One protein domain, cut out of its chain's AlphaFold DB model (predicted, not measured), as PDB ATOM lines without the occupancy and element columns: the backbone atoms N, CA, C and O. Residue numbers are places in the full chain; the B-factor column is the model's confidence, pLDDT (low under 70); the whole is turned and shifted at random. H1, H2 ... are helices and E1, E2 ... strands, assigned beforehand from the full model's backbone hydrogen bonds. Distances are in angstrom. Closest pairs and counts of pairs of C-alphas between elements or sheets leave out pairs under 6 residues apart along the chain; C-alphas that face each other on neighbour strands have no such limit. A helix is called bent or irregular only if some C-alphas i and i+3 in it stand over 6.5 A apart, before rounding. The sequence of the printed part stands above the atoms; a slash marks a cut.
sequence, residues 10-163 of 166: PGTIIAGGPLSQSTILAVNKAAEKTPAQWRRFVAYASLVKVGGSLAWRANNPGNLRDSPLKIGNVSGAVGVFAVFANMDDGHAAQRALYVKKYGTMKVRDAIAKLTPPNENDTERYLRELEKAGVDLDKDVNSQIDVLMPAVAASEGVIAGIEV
ATOM      1  N   PRO A  10     -36.363  28.314  12.820       96.00
ATOM      2  CA  PRO A  10     -36.945  29.638  12.976       96.00
ATOM      3  C   PRO A  10     -35.854  30.709  13.080       96.00
ATOM      4  O   PRO A  10     -34.760  30.469  13.598       96.00
ATOM      5  N   GLY A  11     -36.163  31.924  12.640       95.94
ATOM      6  CA  GLY A  11     -35.242  33.041  12.780       95.94
ATOM      7  C   GLY A  11     -35.861  34.390  12.478       95.94
ATOM      8  O   GLY A  11     -37.027  34.496  12.097       95.94
ATOM      9  N   THR A  12     -35.055  35.425  12.680       97.81
ATOM     10  CA  THR A  12     -35.455  36.823  12.518       97.81
ATOM     11  C   THR A  12     -34.521  37.504  11.531       97.81
ATOM     12  O   THR A  12     -33.301  37.396  11.651       97.81
ATOM     13  N   ILE A  13     -35.087  38.212  10.558       97.88
ATOM     14  CA  ILE A  13     -34.332  39.059   9.636       97.88
ATOM     15  C   ILE A  13     -34.372  40.480  10.183       97.88
ATOM     16  O   ILE A  13     -35.438  41.078  10.274       97.88
ATOM     17  N   ILE A  14     -33.207  40.997  10.559       98.00
ATOM     18  CA  ILE A  14     -33.045  42.336  11.128       98.00
ATOM     19  C   ILE A  14     -32.692  43.342  10.030       98.00
ATOM     20  O   ILE A  14     -33.154  44.475  10.063       98.00
ATOM     21  N   ALA A  15     -31.913  42.924   9.026       96.38
ATOM     22  CA  ALA A  15     -31.520  43.767   7.899       96.38
ATOM     23  C   ALA A  15     -31.283  42.948   6.616       96.38
ATOM     24  O   ALA A  15     -31.201  41.721   6.653       96.38
ATOM     25  N   GLY A  16     -31.165  43.630   5.470       93.81
ATOM     26  CA  GLY A  16     -30.809  43.027   4.174       93.81
ATOM     27  C   GLY A  16     -31.957  42.378   3.391       93.81
ATOM     28  O   GLY A  16     -31.703  41.759   2.365       93.81
ATOM     29  N   GLY A  17     -33.205  42.487   3.855       94.81
ATOM     30  CA  GLY A  17     -34.373  41.920   3.168       94.81
ATOM     31  C   GLY A  17     -34.431  40.382   3.182       94.81
ATOM     32  O   GLY A  17     -33.675  39.747   3.929       94.81
ATOM     33  N   PRO A  18     -35.330  39.766   2.387       95.69
ATOM     34  CA  PRO A  18     -35.481  38.311   2.307       95.69
ATOM     35  C   PRO A  18     -34.176  37.576   1.964       95.69
ATOM     36  O   PRO A  18     -33.325  38.096   1.242       95.69
ATOM     37  N   LEU A  19     -34.010  36.358   2.484       96.56
ATOM     38  CA  LEU A  19     -32.842  35.522   2.192       96.56
ATOM     39  C   LEU A  19     -32.956  34.902   0.792       96.56
ATOM     40  O   LEU A  19     -34.019  34.414   0.411       96.56
ATOM     41  N   SER A  20     -31.847  34.873   0.055       95.88
ATOM     42  CA  SER A  20     -31.747  34.148  -1.213       95.88
ATOM     43  C   SER A  20     -31.784  32.631  -0.998       95.88
ATOM     44  O   SER A  20     -31.489  32.124   0.088       95.88
ATOM     45  N   GLN A  21     -32.092  31.878  -2.056       95.38
ATOM     46  CA  GLN A  21     -32.114  30.414  -2.006       95.38
ATOM     47  C   GLN A  21     -30.751  29.817  -1.611       95.38
ATOM     48  O   GLN A  21     -30.706  28.878  -0.817       95.38
ATOM     49  N   SER A  22     -29.647  30.375  -2.118       95.81
ATOM     50  CA  SER A  22     -28.283  29.964  -1.753       95.81
ATOM     51  C   SER A  22     -28.009  30.187  -0.266       95.81
ATOM     52  O   SER A  22     -27.527  29.282   0.417       95.81
ATOM     53  N   THR A  23     -28.392  31.354   0.257       97.75
ATOM     54  CA  THR A  23     -28.249  31.673   1.681       97.75
ATOM     55  C   THR A  23     -29.073  30.717   2.546       97.75
ATOM     56  O   THR A  23     -28.569  30.202   3.541       97.75
ATOM     57  N   ILE A  24     -30.316  30.412   2.159       97.62
ATOM     58  CA  ILE A  24     -31.179  29.476   2.898       97.62
ATOM     59  C   ILE A  24     -30.572  28.068   2.938       97.62
ATOM     60  O   ILE A  24     -30.555  27.440   3.996       97.62
ATOM     61  N   LEU A  25     -30.034  27.571   1.821       96.69
ATOM     62  CA  LEU A  25     -29.364  26.266   1.785       96.69
ATOM     63  C   LEU A  25     -28.149  26.227   2.724       96.69
ATOM     64  O   LEU A  25     -27.960  25.249   3.449       96.69
ATOM     65  N   ALA A  26     -27.358  27.300   2.763       97.62
ATOM     66  CA  ALA A  26     -26.220  27.408   3.672       97.62
ATOM     67  C   ALA A  26     -26.653  27.484   5.150       97.62
ATOM     68  O   ALA A  26     -26.048  26.828   5.999       97.62
ATOM     69  N   VAL A  27     -27.740  28.203   5.456       97.94
ATOM     70  CA  VAL A  27     -28.352  28.232   6.798       97.94
ATOM     71  C   VAL A  27     -28.827  26.842   7.217       97.94
ATOM     72  O   VAL A  27     -28.544  26.418   8.336       97.94
ATOM     73  N   ASN A  28     -29.487  26.100   6.325       97.25
ATOM     74  CA  ASN A  28     -29.950  24.740   6.605       97.25
ATOM     75  C   ASN A  28     -28.772  23.797   6.899       97.25
ATOM     76  O   ASN A  28     -28.798  23.073   7.893       97.25
ATOM     77  N   LYS A  29     -27.687  23.890   6.121       97.00
ATOM     78  CA  LYS A  29     -26.452  23.130   6.368       97.00
ATOM     79  C   LYS A  29     -25.791  23.490   7.706       97.00
ATOM     80  O   LYS A  29     -25.265  22.619   8.396       97.00
ATOM     81  N   ALA A  30     -25.804  24.764   8.099       97.44
ATOM     82  CA  ALA A  30     -25.321  25.182   9.415       97.44
ATOM     83  C   ALA A  30     -26.219  24.648  10.552       97.44
ATOM     84  O   ALA A  30     -25.723  24.246  11.608       97.44
ATOM     85  N   ALA A  31     -27.534  24.580  10.329       96.44
ATOM     86  CA  ALA A  31     -28.502  24.083  11.304       96.44
ATOM     87  C   ALA A  31     -28.329  22.589  11.629       96.44
ATOM     88  O   ALA A  31     -28.526  22.196  12.781       96.44
ATOM     89  N   GLU A  32     -27.906  21.766  10.664       96.00
ATOM     90  CA  GLU A  32     -27.599  20.340  10.877       96.00
ATOM     91  C   GLU A  32     -26.526  20.133  11.953       96.00
ATOM     92  O   GLU A  32     -26.638  19.234  12.785       96.00
ATOM     93  N   LYS A  33     -25.527  21.023  11.990       94.25
ATOM     94  CA  LYS A  33     -24.422  21.005  12.964       94.25
ATOM     95  C   LYS A  33     -24.765  21.687  14.288       94.25
ATOM     96  O   LYS A  33     -23.963  21.674  15.216       94.25
ATOM     97  N   THR A  34     -25.930  22.322  14.371       93.12
ATOM     98  CA  THR A  34     -26.334  23.110  15.533       93.12
ATOM     99  C   THR A  34     -27.121  22.235  16.518       93.12
ATOM    100  O   THR A  34     -28.106  21.608  16.108       93.12
ATOM    101  N   PRO A  35     -26.756  22.217  17.816       92.81
ATOM    102  CA  PRO A  35     -27.536  21.562  18.865       92.81
ATOM    103  C   PRO A  35     -28.987  22.044  18.895       92.81
ATOM    104  O   PRO A  35     -29.257  23.229  18.685       92.81
ATOM    105  N   ALA A  36     -29.928  21.147  19.196       91.06
ATOM    106  CA  ALA A  36     -31.362  21.431  19.104       91.06
ATOM    107  C   ALA A  36     -31.786  22.677  19.903       91.06
ATOM    108  O   ALA A  36     -32.544  23.497  19.383       91.06
ATOM    109  N   GLN A  37     -31.234  22.890  21.107       89.69
ATOM    110  CA  GLN A  37     -31.558  24.070  21.920       89.69
ATOM    111  C   GLN A  37     -31.174  25.412  21.263       89.69
ATOM    112  O   GLN A  37     -31.756  26.451  21.583       89.69
ATOM    113  N   TRP A  38     -30.231  25.408  20.316       92.56
ATOM    114  CA  TRP A  38     -29.698  26.608  19.667       92.56
ATOM    115  C   TRP A  38     -30.107  26.753  18.202       92.56
ATOM    116  O   TRP A  38     -29.707  27.726  17.572       92.56
ATOM    117  N   ARG A  39     -30.922  25.843  17.652       94.81
ATOM    118  CA  ARG A  39     -31.380  25.844  16.249       94.81
ATOM    119  C   ARG A  39     -32.297  27.027  15.916       94.81
ATOM    120  O   ARG A  39     -33.509  26.887  15.779       94.81
ATOM    121  N   ARG A  40     -31.701  28.211  15.816       97.31
ATOM    122  CA  ARG A  40     -32.315  29.496  15.476       97.31
ATOM    123  C   ARG A  40     -31.314  30.341  14.696       97.31
ATOM    124  O   ARG A  40     -30.106  30.140  14.845       97.31
ATOM    125  N   PHE A  41     -31.804  31.309  13.924       98.12
ATOM    126  CA  PHE A  41     -30.939  32.275  13.247       98.12
ATOM    127  C   PHE A  41     -31.350  33.735  13.461       98.12
ATOM    128  O   PHE A  41     -32.520  34.043  13.696       98.12
ATOM    129  N   VAL A  42     -30.376  34.638  13.344       98.56
ATOM    130  CA  VAL A  42     -30.585  36.086  13.200       98.56
ATOM    131  C   VAL A  42     -29.837  36.542  11.951       98.56
ATOM    132  O   VAL A  42     -28.642  36.281  11.817       98.56
ATOM    133  N   ALA A  43     -30.540  37.176  11.015       98.38
ATOM    134  CA  ALA A  43     -29.975  37.631   9.750       98.38
ATOM    135  C   ALA A  43     -29.747  39.147   9.738       98.38
ATOM    136  O   ALA A  43     -30.646  39.931  10.038       98.38
ATOM    137  N   TYR A  44     -28.542  39.529   9.332       98.31
ATOM    138  CA  TYR A  44     -28.064  40.892   9.133       98.31
ATOM    139  C   TYR A  44     -27.950  41.195   7.636       98.31
ATOM    140  O   TYR A  44     -28.256  40.348   6.794       98.31
ATOM    141  N   ALA A  45     -27.496  42.402   7.290       96.56
ATOM    142  CA  ALA A  45     -27.362  42.826   5.898       96.56
ATOM    143  C   ALA A  45     -26.398  41.941   5.087       96.56
ATOM    144  O   ALA A  45     -26.705  41.600   3.950       96.56
ATOM    145  N   SER A  46     -25.274  41.533   5.682       96.50
ATOM    146  CA  SER A  46     -24.200  40.794   5.000       96.50
ATOM    147  C   SER A  46     -24.047  39.334   5.435       96.50
ATOM    148  O   SER A  46     -23.385  38.561   4.745       96.50
ATOM    149  N   LEU A  47     -24.647  38.925   6.558       98.00
ATOM    150  CA  LEU A  47     -24.477  37.578   7.113       98.00
ATOM    151  C   LEU A  47     -25.708  37.093   7.877       98.00
ATOM    152  O   LEU A  47     -26.585  37.871   8.250       98.00
ATOM    153  N   VAL A  48     -25.743  35.796   8.158       98.56
ATOM    154  CA  VAL A  48     -26.706  35.137   9.038       98.56
ATOM    155  C   VAL A  48     -25.953  34.433  10.164       98.56
ATOM    156  O   VAL A  48     -25.096  33.592   9.907       98.56
ATOM    157  N   LYS A  49     -26.290  34.746  11.417       98.56
ATOM    158  CA  LYS A  49     -25.789  34.040  12.602       98.56
ATOM    159  C   LYS A  49     -26.709  32.872  12.927       98.56
ATOM    160  O   LYS A  49     -27.871  33.090  13.268       98.56
ATOM    161  N   VAL A  50     -26.199  31.647  12.837       98.44
ATOM    162  CA  VAL A  50     -26.936  30.394  13.064       98.44
ATOM    163  C   VAL A  50     -26.393  29.703  14.311       98.44
ATOM    164  O   VAL A  50     -25.183  29.575  14.468       98.44
ATOM    165  N   GLY A  51     -27.258  29.222  15.203       97.25
ATOM    166  CA  GLY A  51     -26.778  28.540  16.408       97.25
ATOM    167  C   GLY A  51     -26.242  29.492  17.474       97.25
ATOM    168  O   GLY A  51     -26.597  30.669  17.488       97.25
ATOM    169  N   GLY A  52     -25.423  28.982  18.394       95.62
ATOM    170  CA  GLY A  52     -24.868  29.763  19.504       95.62
ATOM    171  C   GLY A  52     -25.906  30.226  20.533       95.62
ATOM    172  O   GLY A  52     -27.077  29.829  20.504       95.62
ATOM    173  N   SER A  53     -25.499  31.090  21.458       95.25
ATOM    174  CA  SER A  53     -26.421  31.716  22.409       95.25
ATOM    175  C   SER A  53     -27.195  32.875  21.771       95.25
ATOM    176  O   SER A  53     -26.842  33.386  20.702       95.25
ATOM    177  N   LEU A  54     -28.299  33.287  22.405       95.56
ATOM    178  CA  LEU A  54     -29.061  34.448  21.936       95.56
ATOM    179  C   LEU A  54     -28.217  35.725  21.992       95.56
ATOM    180  O   LEU A  54     -28.217  36.468  21.015       95.56
ATOM    181  N   ALA A  55     -27.458  35.913  23.075       95.44
ATOM    182  CA  ALA A  55     -26.515  37.013  23.249       95.44
ATOM    183  C   ALA A  55     -25.551  37.132  22.056       95.44
ATOM    184  O   ALA A  55     -25.409  38.203  21.471       95.44
ATOM    185  N   TRP A  56     -24.970  36.017  21.606       97.19
ATOM    186  CA  TRP A  56     -24.084  36.020  20.440       97.19
ATOM    187  C   TRP A  56     -24.818  36.338  19.126       97.19
ATOM    188  O   TRP A  56     -24.360  37.176  18.345       97.19
ATOM    189  N   ARG A  57     -25.977  35.704  18.873       97.88
ATOM    190  CA  ARG A  57     -26.750  35.936  17.635       97.88
ATOM    191  C   ARG A  57     -27.287  37.357  17.524       97.88
ATOM    192  O   ARG A  57     -27.357  37.873  16.415       97.88
ATOM    193  N   ALA A  58     -27.688  37.955  18.642       97.94
ATOM    194  CA  ALA A  58     -28.276  39.293  18.728       97.94
ATOM    195  C   ALA A  58     -27.230  40.407  18.869       97.94
ATOM    196  O   ALA A  58     -27.578  41.569  19.041       97.94
ATOM    197  N   ASN A  59     -25.949  40.054  18.853       97.88
ATOM    198  CA  ASN A  59     -24.870  40.954  19.201       97.88
ATOM    199  C   ASN A  59     -25.033  41.658  20.574       97.88
ATOM    200  O   ASN A  59     -24.676  42.817  20.737       97.88
ATOM    201  N   ASN A  60     -25.587  40.966  21.564       97.06
ATOM    202  CA  ASN A  60     -26.054  41.533  22.823       97.06
ATOM    203  C   ASN A  60     -25.413  40.823  24.034       97.06
ATOM    204  O   ASN A  60     -26.042  39.945  24.628       97.06
ATOM    205  N   PRO A  61     -24.170  41.174  24.408       94.31
ATOM    206  CA  PRO A  61     -23.402  40.457  25.432       94.31
ATOM    207  C   PRO A  61     -23.981  40.575  26.850       94.31
ATOM    208  O   PRO A  61     -23.703  39.723  27.684       94.31
ATOM    209  N   GLY A  62     -24.801  41.596  27.122       92.12
ATOM    210  CA  GLY A  62     -25.449  41.796  28.422       92.12
ATOM    211  C   GLY A  62     -26.920  41.379  28.476       92.12
ATOM    212  O   GLY A  62     -27.603  41.759  29.424       92.12
ATOM    213  N   ASN A  63     -27.441  40.701  27.443       92.88
ATOM    214  CA  ASN A  63     -28.858  40.328  27.340       92.88
ATOM    215  C   ASN A  63     -29.823  41.522  27.564       92.88
ATOM    216  O   ASN A  63     -30.894  41.399  28.162       92.88
ATOM    217  N   LEU A  64     -29.458  42.703  27.054       94.56
ATOM    218  CA  LEU A  64     -30.246  43.930  27.160       94.56
ATOM    219  C   LEU A  64     -31.602  43.775  26.462       94.56
ATOM    220  O   LEU A  64     -31.694  43.295  25.330       94.56
ATOM    221  N   ARG A  65     -32.659  44.258  27.114       95.19
ATOM    222  CA  ARG A  65     -34.011  44.293  26.536       95.19
ATOM    223  C   ARG A  65     -34.223  45.489  25.611       95.19
ATOM    224  O   ARG A  65     -35.018  45.406  24.682       95.19
ATOM    225  N   ASP A  66     -33.513  46.585  25.861       96.31
ATOM    226  CA  ASP A  66     -33.643  47.815  25.092       96.31
ATOM    227  C   ASP A  66     -32.368  48.666  25.144       96.31
ATOM    228  O   ASP A  66     -31.577  48.559  26.085       96.31
ATOM    229  N   SER A  67     -32.173  49.498  24.123       97.38
ATOM    230  CA  SER A  67     -31.104  50.494  24.023       97.38
ATOM    231  C   SER A  67     -31.354  51.409  22.818       97.38
ATOM    232  O   SER A  67     -31.791  50.912  21.778       97.38
ATOM    233  N   PRO A  68     -30.992  52.705  22.886       97.12
ATOM    234  CA  PRO A  68     -30.974  53.583  21.714       97.12
ATOM    235  C   PRO A  68     -30.080  53.088  20.564       97.12
ATOM    236  O   PRO A  68     -30.293  53.486  19.426       97.12
ATOM    237  N   LEU A  69     -29.094  52.226  20.845       97.75
ATOM    238  CA  LEU A  69     -28.174  51.671  19.841       97.75
ATOM    239  C   LEU A  69     -28.715  50.418  19.131       97.75
ATOM    240  O   LEU A  69     -28.041  49.863  18.264       97.75
ATOM    241  N   LYS A  70     -29.897  49.914  19.508       98.38
ATOM    242  CA  LYS A  70     -30.440  48.699  18.892       98.38
ATOM    243  C   LYS A  70     -30.862  48.962  17.444       98.38
ATOM    244  O   LYS A  70     -31.418  50.008  17.124       98.38
ATOM    245  N   ILE A  71     -30.707  47.951  16.598       98.31
ATOM    246  CA  ILE A  71     -31.183  47.948  15.206       98.31
ATOM    247  C   ILE A  71     -32.411  47.053  15.002       98.31
ATOM    248  O   ILE A  71     -32.948  46.952  13.905       98.31
ATOM    249  N   GLY A  72     -32.855  46.373  16.057       98.06
ATOM    250  CA  GLY A  72     -34.012  45.495  16.015       98.06
ATOM    251  C   GLY A  72     -34.205  44.766  17.332       98.06
ATOM    252  O   GLY A  72     -33.577  45.093  18.341       98.06
ATOM    253  N   ASN A  73     -35.082  43.766  17.320       98.31
ATOM    254  CA  ASN A  73     -35.313  42.906  18.471       98.31
ATOM    255  C   ASN A  73     -35.487  41.451  18.028       98.31
ATOM    256  O   ASN A  73     -35.888  41.179  16.896       98.31
ATOM    257  N   VAL A  74     -35.223  40.522  18.940       97.50
ATOM    258  CA  VAL A  74     -35.413  39.084  18.738       97.50
ATOM    259  C   VAL A  74     -36.078  38.464  19.965       97.50
ATOM    260  O   VAL A  74     -35.760  38.810  21.105       97.50
ATOM    261  N   SER A  75     -37.010  37.540  19.743       95.44
ATOM    262  CA  SER A  75     -37.657  36.798  20.828       95.44
ATOM    263  C   SER A  75     -36.737  35.698  21.365       95.44
ATOM    264  O   SER A  75     -36.215  34.871  20.614       95.44
ATOM    265  N   GLY A  76     -36.563  35.678  22.682       89.88
ATOM    266  CA  GLY A  76     -35.947  34.606  23.455       89.88
ATOM    267  C   GLY A  76     -36.977  33.844  24.293       89.88
ATOM    268  O   GLY A  76     -38.172  34.123  24.244       89.88
ATOM    269  N   ALA A  77     -36.508  32.881  25.089       87.19
ATOM    270  CA  ALA A  77     -37.379  32.071  25.947       87.19
ATOM    271  C   ALA A  77     -38.083  32.893  27.045       87.19
ATOM    272  O   ALA A  77     -39.196  32.567  27.434       87.19
ATOM    273  N   VAL A  78     -37.442  33.972  27.514       86.69
ATOM    274  CA  VAL A  78     -37.893  34.814  28.641       86.69
ATOM    275  C   VAL A  78     -38.149  36.271  28.221       86.69
ATOM    276  O   VAL A  78     -37.896  37.234  28.956       86.69
ATOM    277  N   GLY A  79     -38.630  36.449  26.989       92.19
ATOM    278  CA  GLY A  79     -39.068  37.736  26.450       92.19
ATOM    279  C   GLY A  79     -38.262  38.204  25.245       92.19
ATOM    280  O   GLY A  79     -37.651  37.412  24.534       92.19
ATOM    281  N   VAL A  80     -38.303  39.508  24.995       96.50
ATOM    282  CA  VAL A  80     -37.721  40.139  23.806       96.50
ATOM    283  C   VAL A  80     -36.413  40.839  24.170       96.50
ATOM    284  O   VAL A  80     -36.327  41.494  25.210       96.50
ATOM    285  N   PHE A  81     -35.409  40.684  23.309       97.25
ATOM    286  CA  PHE A  81     -34.057  41.202  23.494       97.25
ATOM    287  C   PHE A  81     -33.665  42.124  22.346       97.25
ATOM    288  O   PHE A  81     -34.031  41.876  21.193       97.25
ATOM    289  N   ALA A  82     -32.895  43.162  22.661       98.38
ATOM    290  CA  ALA A  82     -32.336  44.069  21.670       98.38
ATOM    291  C   ALA A  82     -31.348  43.326  20.760       98.38
ATOM    292  O   ALA A  82     -30.603  42.455  21.220       98.38
ATOM    293  N   VAL A  83     -31.340  43.693  19.479       98.62
ATOM    294  CA  VAL A  83     -30.320  43.274  18.515       98.62
ATOM    295  C   VAL A  83     -29.453  44.472  18.149       98.62
ATOM    296  O   VAL A  83     -29.989  45.527  17.811       98.62
ATOM    297  N   PHE A  84     -28.135  44.300  18.182       98.62
ATOM    298  CA  PHE A  84     -27.149  45.325  17.827       98.62
ATOM    299  C   PHE A  84     -26.466  45.009  16.494       98.62
ATOM    300  O   PHE A  84     -26.437  43.855  16.059       98.62
ATOM    301  N   ALA A  85     -25.922  46.023  15.817       97.88
ATOM    302  CA  ALA A  85     -25.301  45.822  14.507       97.88
ATOM    303  C   ALA A  85     -24.032  44.961  14.592       97.88
ATOM    304  O   ALA A  85     -23.801  44.116  13.727       97.88
ATOM    305  N   ASN A  86     -23.255  45.124  15.663       97.25
ATOM    306  CA  ASN A  86     -22.047  44.360  15.963       97.25
ATOM    307  C   ASN A  86     -21.850  44.230  17.491       97.25
ATOM    308  O   ASN A  86     -22.617  44.794  18.275       97.25
ATOM    309  N   MET A  87     -20.852  43.442  17.910       95.56
ATOM    310  CA  MET A  87     -20.527  43.237  19.333       95.56
ATOM    311  C   MET A  87     -20.144  44.527  20.056       95.56
ATOM    312  O   MET A  87     -20.538  44.703  21.208       95.56
ATOM    313  N   ASP A  88     -19.422  45.428  19.391       96.81
ATOM    314  CA  ASP A  88     -18.936  46.666  19.997       96.81
ATOM    315  C   ASP A  88     -20.100  47.597  20.355       96.81
ATOM    316  O   ASP A  88     -20.137  48.133  21.460       96.81
ATOM    317  N   ASP A  89     -21.115  47.697  19.493       98.12
ATOM    318  CA  ASP A  89     -22.354  48.433  19.780       98.12
ATOM    319  C   ASP A  89     -23.113  47.824  20.966       98.12
ATOM    320  O   ASP A  89     -23.652  48.541  21.815       98.12
ATOM    321  N   GLY A  90     -23.135  46.489  21.057       97.56
ATOM    322  CA  GLY A  90     -23.715  45.768  22.188       97.56
ATOM    323  C   GLY A  90     -22.985  46.049  23.502       97.56
ATOM    324  O   GLY A  90     -23.622  46.313  24.525       97.56
ATOM    325  N   HIS A  91     -21.651  46.061  23.479       96.56
ATOM    326  CA  HIS A  91     -20.833  46.442  24.628       96.56
ATOM    327  C   HIS A  91     -21.014  47.918  24.992       96.56
ATOM    328  O   HIS A  91     -21.200  48.233  26.167       96.56
ATOM    329  N   ALA A  92     -21.041  48.826  24.017       97.75
ATOM    330  CA  ALA A  92     -21.283  50.245  24.255       97.75
ATOM    331  C   ALA A  92     -22.649  50.477  24.922       97.75
ATOM    332  O   ALA A  92     -22.747  51.215  25.907       97.75
ATOM    333  N   ALA A  93     -23.693  49.783  24.456       97.81
ATOM    334  CA  ALA A  93     -25.023  49.822  25.059       97.81
ATOM    335  C   ALA A  93     -25.030  49.282  26.498       97.81
ATOM    336  O   ALA A  93     -25.604  49.909  27.391       97.81
ATOM    337  N   GLN A  94     -24.375  48.141  26.734       96.25
ATOM    338  CA  GLN A  94     -24.243  47.551  28.065       96.25
ATOM    339  C   GLN A  94     -23.513  48.498  29.025       96.25
ATOM    340  O   GLN A  94     -24.012  48.758  30.120       96.25
ATOM    341  N   ARG A  95     -22.382  49.073  28.597       97.25
ATOM    342  CA  ARG A  95     -21.610  50.044  29.382       97.25
ATOM    343  C   ARG A  95     -22.459  51.251  29.753       97.25
ATOM    344  O   ARG A  95     -22.517  51.623  30.922       97.25
ATOM    345  N   ALA A  96     -23.142  51.839  28.771       97.00
ATOM    346  CA  ALA A  96     -23.988  53.008  28.979       97.00
ATOM    347  C   ALA A  96     -25.106  52.721  29.993       97.00
ATOM    348  O   ALA A  96     -25.345  53.535  30.886       97.00
ATOM    349  N   LEU A  97     -25.754  51.553  29.903       95.62
ATOM    350  CA  LEU A  97     -26.745  51.122  30.888       95.62
ATOM    351  C   LEU A  97     -26.124  50.986  32.281       95.62
ATOM    352  O   LEU A  97     -26.701  51.483  33.249       95.62
ATOM    353  N   TYR A  98     -24.972  50.325  32.391       95.62
ATOM    354  CA  TYR A  98     -24.356  50.023  33.682       95.62
ATOM    355  C   TYR A  98     -23.893  51.282  34.397       95.62
ATOM    356  O   TYR A  98     -24.284  51.503  35.539       95.62
ATOM    357  N   VAL A  99     -23.175  52.157  33.696       96.44
ATOM    358  CA  VAL A  99     -22.735  53.449  34.232       96.44
ATOM    359  C   VAL A  99     -23.935  54.307  34.636       96.44
ATOM    360  O   VAL A  99     -23.981  54.829  35.748       96.44
ATOM    361  N   LYS A 100     -24.955  54.416  33.773       96.25
ATOM    362  CA  LYS A 100     -26.115  55.282  34.029       96.25
ATOM    363  C   LYS A 100     -26.993  54.786  35.178       96.25
ATOM    364  O   LYS A 100     -27.489  55.593  35.957       96.25
ATOM    365  N   LYS A 101     -27.262  53.480  35.240       95.56
ATOM    366  CA  LYS A 101     -28.263  52.905  36.153       95.56
ATOM    367  C   LYS A 101     -27.657  52.363  37.443       95.56
ATOM    368  O   LYS A 101     -28.315  52.416  38.479       95.56
ATOM    369  N   TYR A 102     -26.443  51.828  37.373       95.88
ATOM    370  CA  TYR A 102     -25.805  51.099  38.468       95.88
ATOM    371  C   TYR A 102     -24.460  51.694  38.887       95.88
ATOM    372  O   TYR A 102     -23.892  51.212  39.856       95.88
ATOM    373  N   GLY A 103     -23.961  52.733  38.205       96.81
ATOM    374  CA  GLY A 103     -22.582  53.209  38.326       96.81
ATOM    375  C   GLY A 103     -22.100  53.467  39.754       96.81
ATOM    376  O   GLY A 103     -20.972  53.129  40.079       96.81
ATOM    377  N   THR A 104     -22.956  54.015  40.619       97.56
ATOM    378  CA  THR A 104     -22.628  54.312  42.026       97.56
ATOM    379  C   THR A 104     -23.010  53.202  43.007       97.56
ATOM    380  O   THR A 104     -22.732  53.313  44.198       97.56
ATOM    381  N   MET A 105     -23.681  52.147  42.541       98.00
ATOM    382  CA  MET A 105     -24.037  50.998  43.371       98.00
ATOM    383  C   MET A 105     -22.827  50.093  43.525       98.00
ATOM    384  O   MET A 105     -22.062  49.925  42.575       98.00
ATOM    385  N   LYS A 106     -22.716  49.436  44.683       98.12
ATOM    386  CA  LYS A 106     -21.814  48.295  44.820       98.12
ATOM    387  C   LYS A 106     -22.158  47.247  43.771       98.12
ATOM    388  O   LYS A 106     -23.340  47.035  43.477       98.12
ATOM    389  N   VAL A 107     -21.153  46.547  43.251       97.25
ATOM    390  CA  VAL A 107     -21.375  45.497  42.247       97.25
ATOM    391  C   VAL A 107     -22.401  44.469  42.737       97.25
ATOM    392  O   VAL A 107     -23.317  44.139  41.987       97.25
ATOM    393  N   ARG A 108     -22.338  44.026  44.003       96.62
ATOM    394  CA  ARG A 108     -23.327  43.072  44.548       96.62
ATOM    395  C   ARG A 108     -24.776  43.557  44.442       96.62
ATOM    396  O   ARG A 108     -25.658  42.787  44.072       96.62
ATOM    397  N   ASP A 109     -25.009  44.843  44.697       96.12
ATOM    398  CA  ASP A 109     -26.345  45.441  44.676       96.12
ATOM    399  C   ASP A 109     -26.832  45.643  43.238       96.12
ATOM    400  O   ASP A 109     -28.017  45.478  42.937       96.12
ATOM    401  N   ALA A 110     -25.914  45.982  42.328       95.25
ATOM    402  CA  ALA A 110     -26.194  46.068  40.901       95.25
ATOM    403  C   ALA A 110     -26.588  44.699  40.325       95.25
ATOM    404  O   ALA A 110     -27.600  44.591  39.629       95.25
ATOM    405  N   ILE A 111     -25.835  43.646  40.657       93.19
ATOM    406  CA  ILE A 111     -26.074  42.278  40.183       93.19
ATOM    407  C   ILE A 111     -27.368  41.703  40.756       93.19
ATOM    408  O   ILE A 111     -28.153  41.137  40.003       93.19
ATOM    409  N   ALA A 112     -27.684  41.947  42.030       92.31
ATOM    410  CA  ALA A 112     -28.972  41.552  42.604       92.31
ATOM    411  C   ALA A 112     -30.182  42.167  41.863       92.31
ATOM    412  O   ALA A 112     -31.265  41.587  41.863       92.31
ATOM    413  N   LYS A 113     -30.005  43.323  41.204       91.06
ATOM    414  CA  LYS A 113     -31.031  43.952  40.350       91.06
ATOM    415  C   LYS A 113     -30.999  43.482  38.896       91.06
ATOM    416  O   LYS A 113     -32.019  43.580  38.219       91.06
ATOM    417  N   LEU A 114     -29.837  43.082  38.388       85.50
ATOM    418  CA  LEU A 114     -29.663  42.597  37.015       85.50
ATOM    419  C   LEU A 114     -30.124  41.143  36.872       85.50
ATOM    420  O   LEU A 114     -30.835  40.820  35.925       85.50
ATOM    421  N   THR A 115     -29.754  40.302  37.832       83.19
ATOM    422  CA  THR A 115     -30.013  38.862  37.860       83.19
ATOM    423  C   THR A 115     -30.583  38.494  39.231       83.19
ATOM    424  O   THR A 115     -29.844  38.016  40.100       83.19
ATOM    425  N   PRO A 116     -31.870  38.780  39.486       83.75
ATOM    426  CA  PRO A 116     -32.440  38.629  40.814       83.75
ATOM    427  C   PRO A 116     -32.536  37.144  41.228       83.75
ATOM    428  O   PRO A 116     -32.751  36.275  40.375       83.75
ATOM    429  N   PRO A 117     -32.376  36.839  42.531       82.31
ATOM    430  CA  PRO A 117     -32.201  35.471  43.040       82.31
ATOM    431  C   PRO A 117     -33.460  34.602  42.974       82.31
ATOM    432  O   PRO A 117     -33.385  33.382  43.055       82.31
ATOM    433  N   ASN A 118     -34.632  35.217  42.812       82.38
ATOM    434  CA  ASN A 118     -35.882  34.501  42.564       82.38
ATOM    435  C   ASN A 118     -35.940  33.874  41.157       82.38
ATOM    436  O   ASN A 118     -36.770  33.002  40.918       82.38
ATOM    437  N   GLU A 119     -35.087  34.326  40.235       78.50
ATOM    438  CA  GLU A 119     -35.037  33.871  38.841       78.50
ATOM    439  C   GLU A 119     -33.704  33.197  38.488       78.50
ATOM    440  O   GLU A 119     -33.635  32.437  37.523       78.50
ATOM    441  N   ASN A 120     -32.638  33.469  39.249       83.81
ATOM    442  CA  ASN A 120     -31.272  33.073  38.921       83.81
ATOM    443  C   ASN A 120     -30.502  32.615  40.164       83.81
ATOM    444  O   ASN A 120     -30.802  33.002  41.286       83.81
ATOM    445  N   ASP A 121     -29.431  31.855  39.957       88.31
ATOM    446  CA  ASP A 121     -28.450  31.570  41.010       88.31
ATOM    447  C   ASP A 121     -27.485  32.762  41.145       88.31
ATOM    448  O   ASP A 121     -26.354  32.745  40.646       88.31
ATOM    449  N   THR A 122     -27.977  33.845  41.756       90.81
ATOM    450  CA  THR A 122     -27.226  35.097  41.940       90.81
ATOM    451  C   THR A 122     -25.956  34.875  42.756       90.81
ATOM    452  O   THR A 122     -24.940  35.505  42.480       90.81
ATOM    453  N   GLU A 123     -25.963  33.960  43.726       91.31
ATOM    454  CA  GLU A 123     -24.771  33.669  44.525       91.31
ATOM    455  C   GLU A 123     -23.657  33.054  43.681       91.31
ATOM    456  O   GLU A 123     -22.503  33.469  43.782       91.31
ATOM    457  N   ARG A 124     -23.982  32.083  42.816       91.19
ATOM    458  CA  ARG A 124     -23.009  31.553  41.856       91.19
ATOM    459  C   ARG A 124     -22.505  32.650  40.934       91.19
ATOM    460  O   ARG A 124     -21.305  32.709  40.704       91.19
ATOM    461  N   TYR A 125     -23.392  33.517  40.451       91.44
ATOM    462  CA  TYR A 125     -23.009  34.642  39.598       91.44
ATOM    463  C   TYR A 125     -21.966  35.535  40.285       91.44
ATOM    464  O   TYR A 125     -20.901  35.781  39.726       91.44
ATOM    465  N   LEU A 126     -22.233  35.961  41.522       94.94
ATOM    466  CA  LEU A 126     -21.318  36.789  42.310       94.94
ATOM    467  C   LEU A 126     -19.958  36.104  42.522       94.94
ATOM    468  O   LEU A 126     -18.929  36.746  42.325       94.94
ATOM    469  N   ARG A 127     -19.944  34.796  42.818       95.25
ATOM    470  CA  ARG A 127     -18.697  34.020  42.945       95.25
ATOM    471  C   ARG A 127     -17.886  33.983  41.649       95.25
ATOM    472  O   ARG A 127     -16.660  34.036  41.700       95.25
ATOM    473  N   GLU A 128     -18.534  33.867  40.490       94.19
ATOM    474  CA  GLU A 128     -17.824  33.900  39.203       94.19
ATOM    475  C   GLU A 128     -17.247  35.291  38.900       94.19
ATOM    476  O   GLU A 128     -16.139  35.385  38.373       94.19
ATOM    477  N   LEU A 129     -17.929  36.370  39.301       95.50
ATOM    478  CA  LEU A 129     -17.384  37.726  39.190       95.50
ATOM    479  C   LEU A 129     -16.151  37.926  40.083       95.50
ATOM    480  O   LEU A 129     -15.148  38.471  39.621       95.50
ATOM    481  N   GLU A 130     -16.184  37.446  41.329       96.94
ATOM    482  CA  GLU A 130     -15.024  37.502  42.233       96.94
ATOM    483  C   GLU A 130     -13.826  36.738  41.668       96.94
ATOM    484  O   GLU A 130     -12.708  37.254  41.661       96.94
ATOM    485  N   LYS A 131     -14.051  35.536  41.122       96.44
ATOM    486  CA  LYS A 131     -13.000  34.755  40.446       96.44
ATOM    487  C   LYS A 131     -12.407  35.488  39.243       96.44
ATOM    488  O   LYS A 131     -11.228  35.309  38.951       96.44
ATOM    489  N   ALA A 132     -13.207  36.303  38.556       95.56
ATOM    490  CA  ALA A 132     -12.758  37.148  37.455       95.56
ATOM    491  C   ALA A 132     -12.046  38.438  37.920       95.56
ATOM    492  O   ALA A 132     -11.620  39.231  37.083       95.56
ATOM    493  N   GLY A 133     -11.892  38.645  39.233       96.81
ATOM    494  CA  GLY A 133     -11.180  39.783  39.817       96.81
ATOM    495  C   GLY A 133     -12.057  40.998  40.119       96.81
ATOM    496  O   GLY A 133     -11.520  42.080  40.356       96.81
ATOM    497  N   VAL A 134     -13.384  40.853  40.109       97.81
ATOM    498  CA  VAL A 134     -14.309  41.931  40.478       97.81
ATOM    499  C   VAL A 134     -14.457  42.004  41.997       97.81
ATOM    500  O   VAL A 134     -14.874  41.040  42.634       97.81
ATOM    501  N   ASP A 135     -14.190  43.169  42.582       98.00
ATOM    502  CA  ASP A 135     -14.473  43.438  43.993       98.00
ATOM    503  C   ASP A 135     -15.969  43.748  44.179       98.00
ATOM    504  O   ASP A 135     -16.467  44.775  43.709       98.00
ATOM    505  N   LEU A 136     -16.706  42.869  44.861       97.25
ATOM    506  CA  LEU A 136     -18.158  43.004  45.020       97.25
ATOM    507  C   LEU A 136     -18.595  44.178  45.910       97.25
ATOM    508  O   LEU A 136     -19.790  44.498  45.934       97.25
ATOM    509  N   ASP A 137     -17.676  44.769  46.678       98.00
ATOM    510  CA  ASP A 137     -17.938  45.873  47.607       98.00
ATOM    511  C   ASP A 137     -17.602  47.255  47.044       98.00
ATOM    512  O   ASP A 137     -18.036  48.262  47.613       98.00
ATOM    513  N   LYS A 138     -16.888  47.314  45.918       98.19
ATOM    514  CA  LYS A 138     -16.664  48.546  45.159       98.19
ATOM    515  C   LYS A 138     -17.822  48.842  44.215       98.19
ATOM    516  O   LYS A 138     -18.629  47.972  43.876       98.19
ATOM    517  N   ASP A 139     -17.913  50.101  43.811       98.00
ATOM    518  CA  ASP A 139     -18.935  50.564  42.885       98.00
ATOM    519  C   ASP A 139     -18.694  50.069  41.448       98.00
ATOM    520  O   ASP A 139     -17.583  49.702  41.062       98.00
ATOM    521  N   VAL A 140     -19.755  50.058  40.642       97.62
ATOM    522  CA  VAL A 140     -19.694  49.637  39.235       97.62
ATOM    523  C   VAL A 140     -18.779  50.540  38.402       97.62
ATOM    524  O   VAL A 140     -18.055  50.029  37.550       97.62
ATOM    525  N   ASN A 141     -18.790  51.861  38.614       97.38
ATOM    526  CA  ASN A 141     -18.001  52.789  37.801       97.38
ATOM    527  C   ASN A 141     -16.497  52.553  37.958       97.38
ATOM    528  O   ASN A 141     -15.780  52.573  36.960       97.38
ATOM    529  N   SER A 142     -16.024  52.294  39.179       97.50
ATOM    530  CA  SER A 142     -14.599  52.069  39.441       97.50
ATOM    531  C   SER A 142     -14.051  50.759  38.864       97.50
ATOM    532  O   SER A 142     -12.835  50.597  38.791       97.50
ATOM    533  N   GLN A 143     -14.916  49.837  38.424       96.62
ATOM    534  CA  GLN A 143     -14.515  48.510  37.934       96.62
ATOM    535  C   GLN A 143     -15.177  48.098  36.617       96.62
ATOM    536  O   GLN A 143     -15.124  46.926  36.242       96.62
ATOM    537  N   ILE A 144     -15.806  49.032  35.901       95.88
ATOM    538  CA  ILE A 144     -16.637  48.726  34.730       95.88
ATOM    539  C   ILE A 144     -15.898  47.899  33.664       95.88
ATOM    540  O   ILE A 144     -16.493  47.008  33.057       95.88
ATOM    541  N   ASP A 145     -14.597  48.140  33.485       95.12
ATOM    542  CA  ASP A 145     -13.767  47.462  32.485       95.12
ATOM    543  C   ASP A 145     -13.475  45.994  32.830       95.12
ATOM    544  O   ASP A 145     -13.312  45.180  31.926       95.12
ATOM    545  N   VAL A 146     -13.467  45.634  34.119       95.81
ATOM    546  CA  VAL A 146     -13.335  44.239  34.581       95.81
ATOM    547  C   VAL A 146     -14.711  43.580  34.705       95.81
ATOM    548  O   VAL A 146     -14.884  42.413  34.353       95.81
ATOM    549  N   LEU A 147     -15.723  44.334  35.142       95.31
ATOM    550  CA  LEU A 147     -17.079  43.829  35.346       95.31
ATOM    551  C   LEU A 147     -17.741  43.369  34.042       95.31
ATOM    552  O   LEU A 147     -18.346  42.303  34.004       95.31
ATOM    553  N   MET A 148     -17.661  44.169  32.975       93.88
ATOM    554  CA  MET A 148     -18.341  43.866  31.711       93.88
ATOM    555  C   MET A 148     -17.932  42.527  31.071       93.88
ATOM    556  O   MET A 148     -18.832  41.750  30.737       93.88
ATOM    557  N   PRO A 149     -16.633  42.215  30.879       90.62
ATOM    558  CA  PRO A 149     -16.238  40.921  30.325       90.62
ATOM    559  C   PRO A 149     -16.588  39.756  31.263       90.62
ATOM    560  O   PRO A 149     -16.998  38.703  30.777       90.62
ATOM    561  N   ALA A 150     -16.500  39.947  32.586       92.94
ATOM    562  CA  ALA A 150     -16.887  38.927  33.562       92.94
ATOM    563  C   ALA A 150     -18.387  38.594  33.476       92.94
ATOM    564  O   ALA A 150     -18.764  37.428  33.384       92.94
ATOM    565  N   VAL A 151     -19.237  39.622  33.392       91.19
ATOM    566  CA  VAL A 151     -20.673  39.468  33.133       91.19
ATOM    567  C   VAL A 151     -20.917  38.733  31.817       91.19
ATOM    568  O   VAL A 151     -21.650  37.754  31.806       91.19
ATOM    569  N   ALA A 152     -20.285  39.138  30.711       87.44
ATOM    570  CA  ALA A 152     -20.494  38.486  29.415       87.44
ATOM    571  C   ALA A 152     -20.136  36.983  29.437       87.44
ATOM    572  O   ALA A 152     -20.808  36.173  28.790       87.44
ATOM    573  N   ALA A 153     -19.114  36.598  30.208       87.06
ATOM    574  CA  ALA A 153     -18.778  35.196  30.440       87.06
ATOM    575  C   ALA A 153     -19.883  34.467  31.229       87.06
ATOM    576  O   ALA A 153     -20.286  33.370  30.838       87.06
ATOM    577  N   SER A 154     -20.424  35.086  32.284       86.75
ATOM    578  CA  SER A 154     -21.545  34.543  33.064       86.75
ATOM    579  C   SER A 154     -22.859  34.457  32.272       86.75
ATOM    580  O   SER A 154     -23.599  33.488  32.432       86.75
ATOM    581  N   GLU A 155     -23.131  35.412  31.376       83.38
ATOM    582  CA  GLU A 155     -24.300  35.425  30.477       83.38
ATOM    583  C   GLU A 155     -24.227  34.350  29.372       83.38
ATOM    584  O   GLU A 155     -25.208  34.105  28.661       83.38
ATOM    585  N   GLY A 156     -23.077  33.686  29.208       84.31
ATOM    586  CA  GLY A 156     -22.923  32.558  28.295       84.31
ATOM    587  C   GLY A 156     -22.953  32.971  26.824       84.31
ATOM    588  O   GLY A 156     -23.703  32.405  26.018       84.31
ATOM    589  N   VAL A 157     -22.145  33.960  26.434       88.88
ATOM    590  CA  VAL A 157     -21.909  34.266  25.015       88.88
ATOM    591  C   VAL A 157     -21.215  33.067  24.352       88.88
ATOM    592  O   VAL A 157     -20.014  32.865  24.488       88.88
ATOM    593  N   ILE A 158     -21.987  32.252  23.630       92.50
ATOM    594  CA  ILE A 158     -21.508  31.046  22.947       92.50
ATOM    595  C   ILE A 158     -21.626  31.286  21.449       92.50
ATOM    596  O   ILE A 158     -22.729  31.507  20.937       92.50
ATOM    597  N   ALA A 159     -20.497  31.228  20.750       95.62
ATOM    598  CA  ALA A 159     -20.459  31.408  19.308       95.62
ATOM    599  C   ALA A 159     -21.177  30.269  18.571       95.62
ATOM    600  O   ALA A 159     -21.104  29.099  18.953       95.62
ATOM    601  N   GLY A 160     -21.890  30.635  17.510       96.62
ATOM    602  CA  GLY A 160     -22.457  29.707  16.540       96.62
ATOM    603  C   GLY A 160     -21.664  29.725  15.238       96.62
ATOM    604  O   GLY A 160     -20.443  29.850  15.228       96.62
ATOM    605  N   ILE A 161     -22.383  29.614  14.127       98.06
ATOM    606  CA  ILE A 161     -21.837  29.636  12.770       98.06
ATOM    607  C   ILE A 161     -22.305  30.918  12.083       98.06
ATOM    608  O   ILE A 161     -23.498  31.231  12.094       98.06
ATOM    609  N   GLU A 162     -21.384  31.647  11.464       98.19
ATOM    610  CA  GLU A 162     -21.717  32.758  10.572       98.19
ATOM    611  C   GLU A 162     -21.796  32.262   9.128       98.19
ATOM    612  O   GLU A 162     -20.908  31.566   8.635       98.19
ATOM    613  N   VAL A 163     -22.886  32.606   8.450       98.19
ATOM    614  CA  VAL A 163     -23.144  32.272   7.051       98.19
ATOM    615  C   VAL A 163     -23.191  33.575   6.254       98.19
ATOM    616  O   VAL A 163     -24.108  34.368   6.472       98.19
TER     617      VAL A 163
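This is residues 10 to 163 of the 166 residues of an uncharacterized protein of Comamonadaceae bacterium (UniProt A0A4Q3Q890). An elongated body has a small four-stranded sheet of E1, E2, E3 and E6 at one end, with H1 covering one of its faces, and a cluster of four crossing helices, H3 to H6, at the other end. Between the two ends lie the strand hairpin E4 and E5, the short helix H2 and the loop of residues 58 to 71, while H3 runs lengthwise into the helical end and the stretch after H6 returns to the sheet. The printed part has 154 residues with six named helices and six named strands, in the order E1, H1, E2, E3, H2, E4, E5, H3, H4, H5, H6, E6. The larger sheet is mixed, in the order E1, E2, E3, E6; the smaller one, E4 and E5, is antiparallel, and the class is mixed, helices and strands. The whole is compact by its radius of gyration of the C-alphas, 16.6 A, and spans 54 by 29 by 25 A.

In the larger sheet, E1, residues 11 to 13, and E2, residues 41 to 43, are parallel neighbours, with N 43 and O 12 2.8 A apart, within hydrogen-bond range. E3, residues 47 to 50, forms an antiparallel hairpin with E2, with N 49 and O 42 at 2.8 A. E6, residues 161 to 163, is the antiparallel neighbour of E3, with N 48 and O 163 at 2.7 A. H1, residues 21 to 32, is on one face of this sheet, an arrangement of two layers, at a height over the sheet of 9.2 A. It lies over E3 and only just over E6, with 3 of its C-alphas falling on E6, and runs along the strands, at 18 degrees to E3 on the local plane. The closest C-alphas of H1 and E3 are those of Ala 30 and Val 50, 6.6 A apart. E1, H1 and E2 form a strand-helix-strand unit, two parallel neighbour strands with a helix between, whose crossover is left-handed. H2, residues 54 to 57, only grazes the sheet. E4, residues 72 to 76, and E5, residues 79 to 83, form an antiparallel hairpin, with N 76 and O 79 at 2.8 A. The closest C-alphas of E1 and E4, those of Thr 12 and Val 74, are 6.6 A apart. H3, residues 87 to 102, is near H2. H3 touches H6, residues 140 to 154, at a steep tilt of 50 degrees, opposite ways, with the C-alphas of Val 99 and Asn 141 closest at 6.0 A. H5, residues 122 to 131, touches H6 and is only just about perpendicular to it, at 72 degrees; the closest C-alphas, of Leu 129 and Ala 150, are 5.8 A apart. H4, residues 107 to 114, and H5 form a helical hairpin at a steep tilt of 41 degrees, with the C-alphas of Ala 112 and Thr 122 closest at 6.7 A. The helix packing is mostly crossed, and H1 is apart from H3, H4, H5 and H6. Every O i to N i+4 pair is within hydrogen-bond range in H1, H3, H4 and H5, and 8 of 11 are in H6; H2 is too short for such a pair.

E1 begins at C-alpha 11, (-35.242, 33.041, 12.780), and E6 ends at C-alpha 163, (-23.144, 32.272, 7.051). H3, the longest helix, measures 21.3 A from C-alpha 87, (-20.527, 43.237, 19.333), to C-alpha 102. H1 measures 17.0 A, H6 16.4 A, H5 14.3 A, E4 13.3 A and E5 13.0 A. H6 is irregular, with C-alphas 142 and 145 8.4 A apart.

The two C-alphas farthest apart, those of Gln 21 and Asp 137, are 53.9 A apart. The printed part has no cut, and the link from H2 to E4, 14 residues, is long. The mean pLDDT of the printed part is 94.9, and no printed residue is under 70.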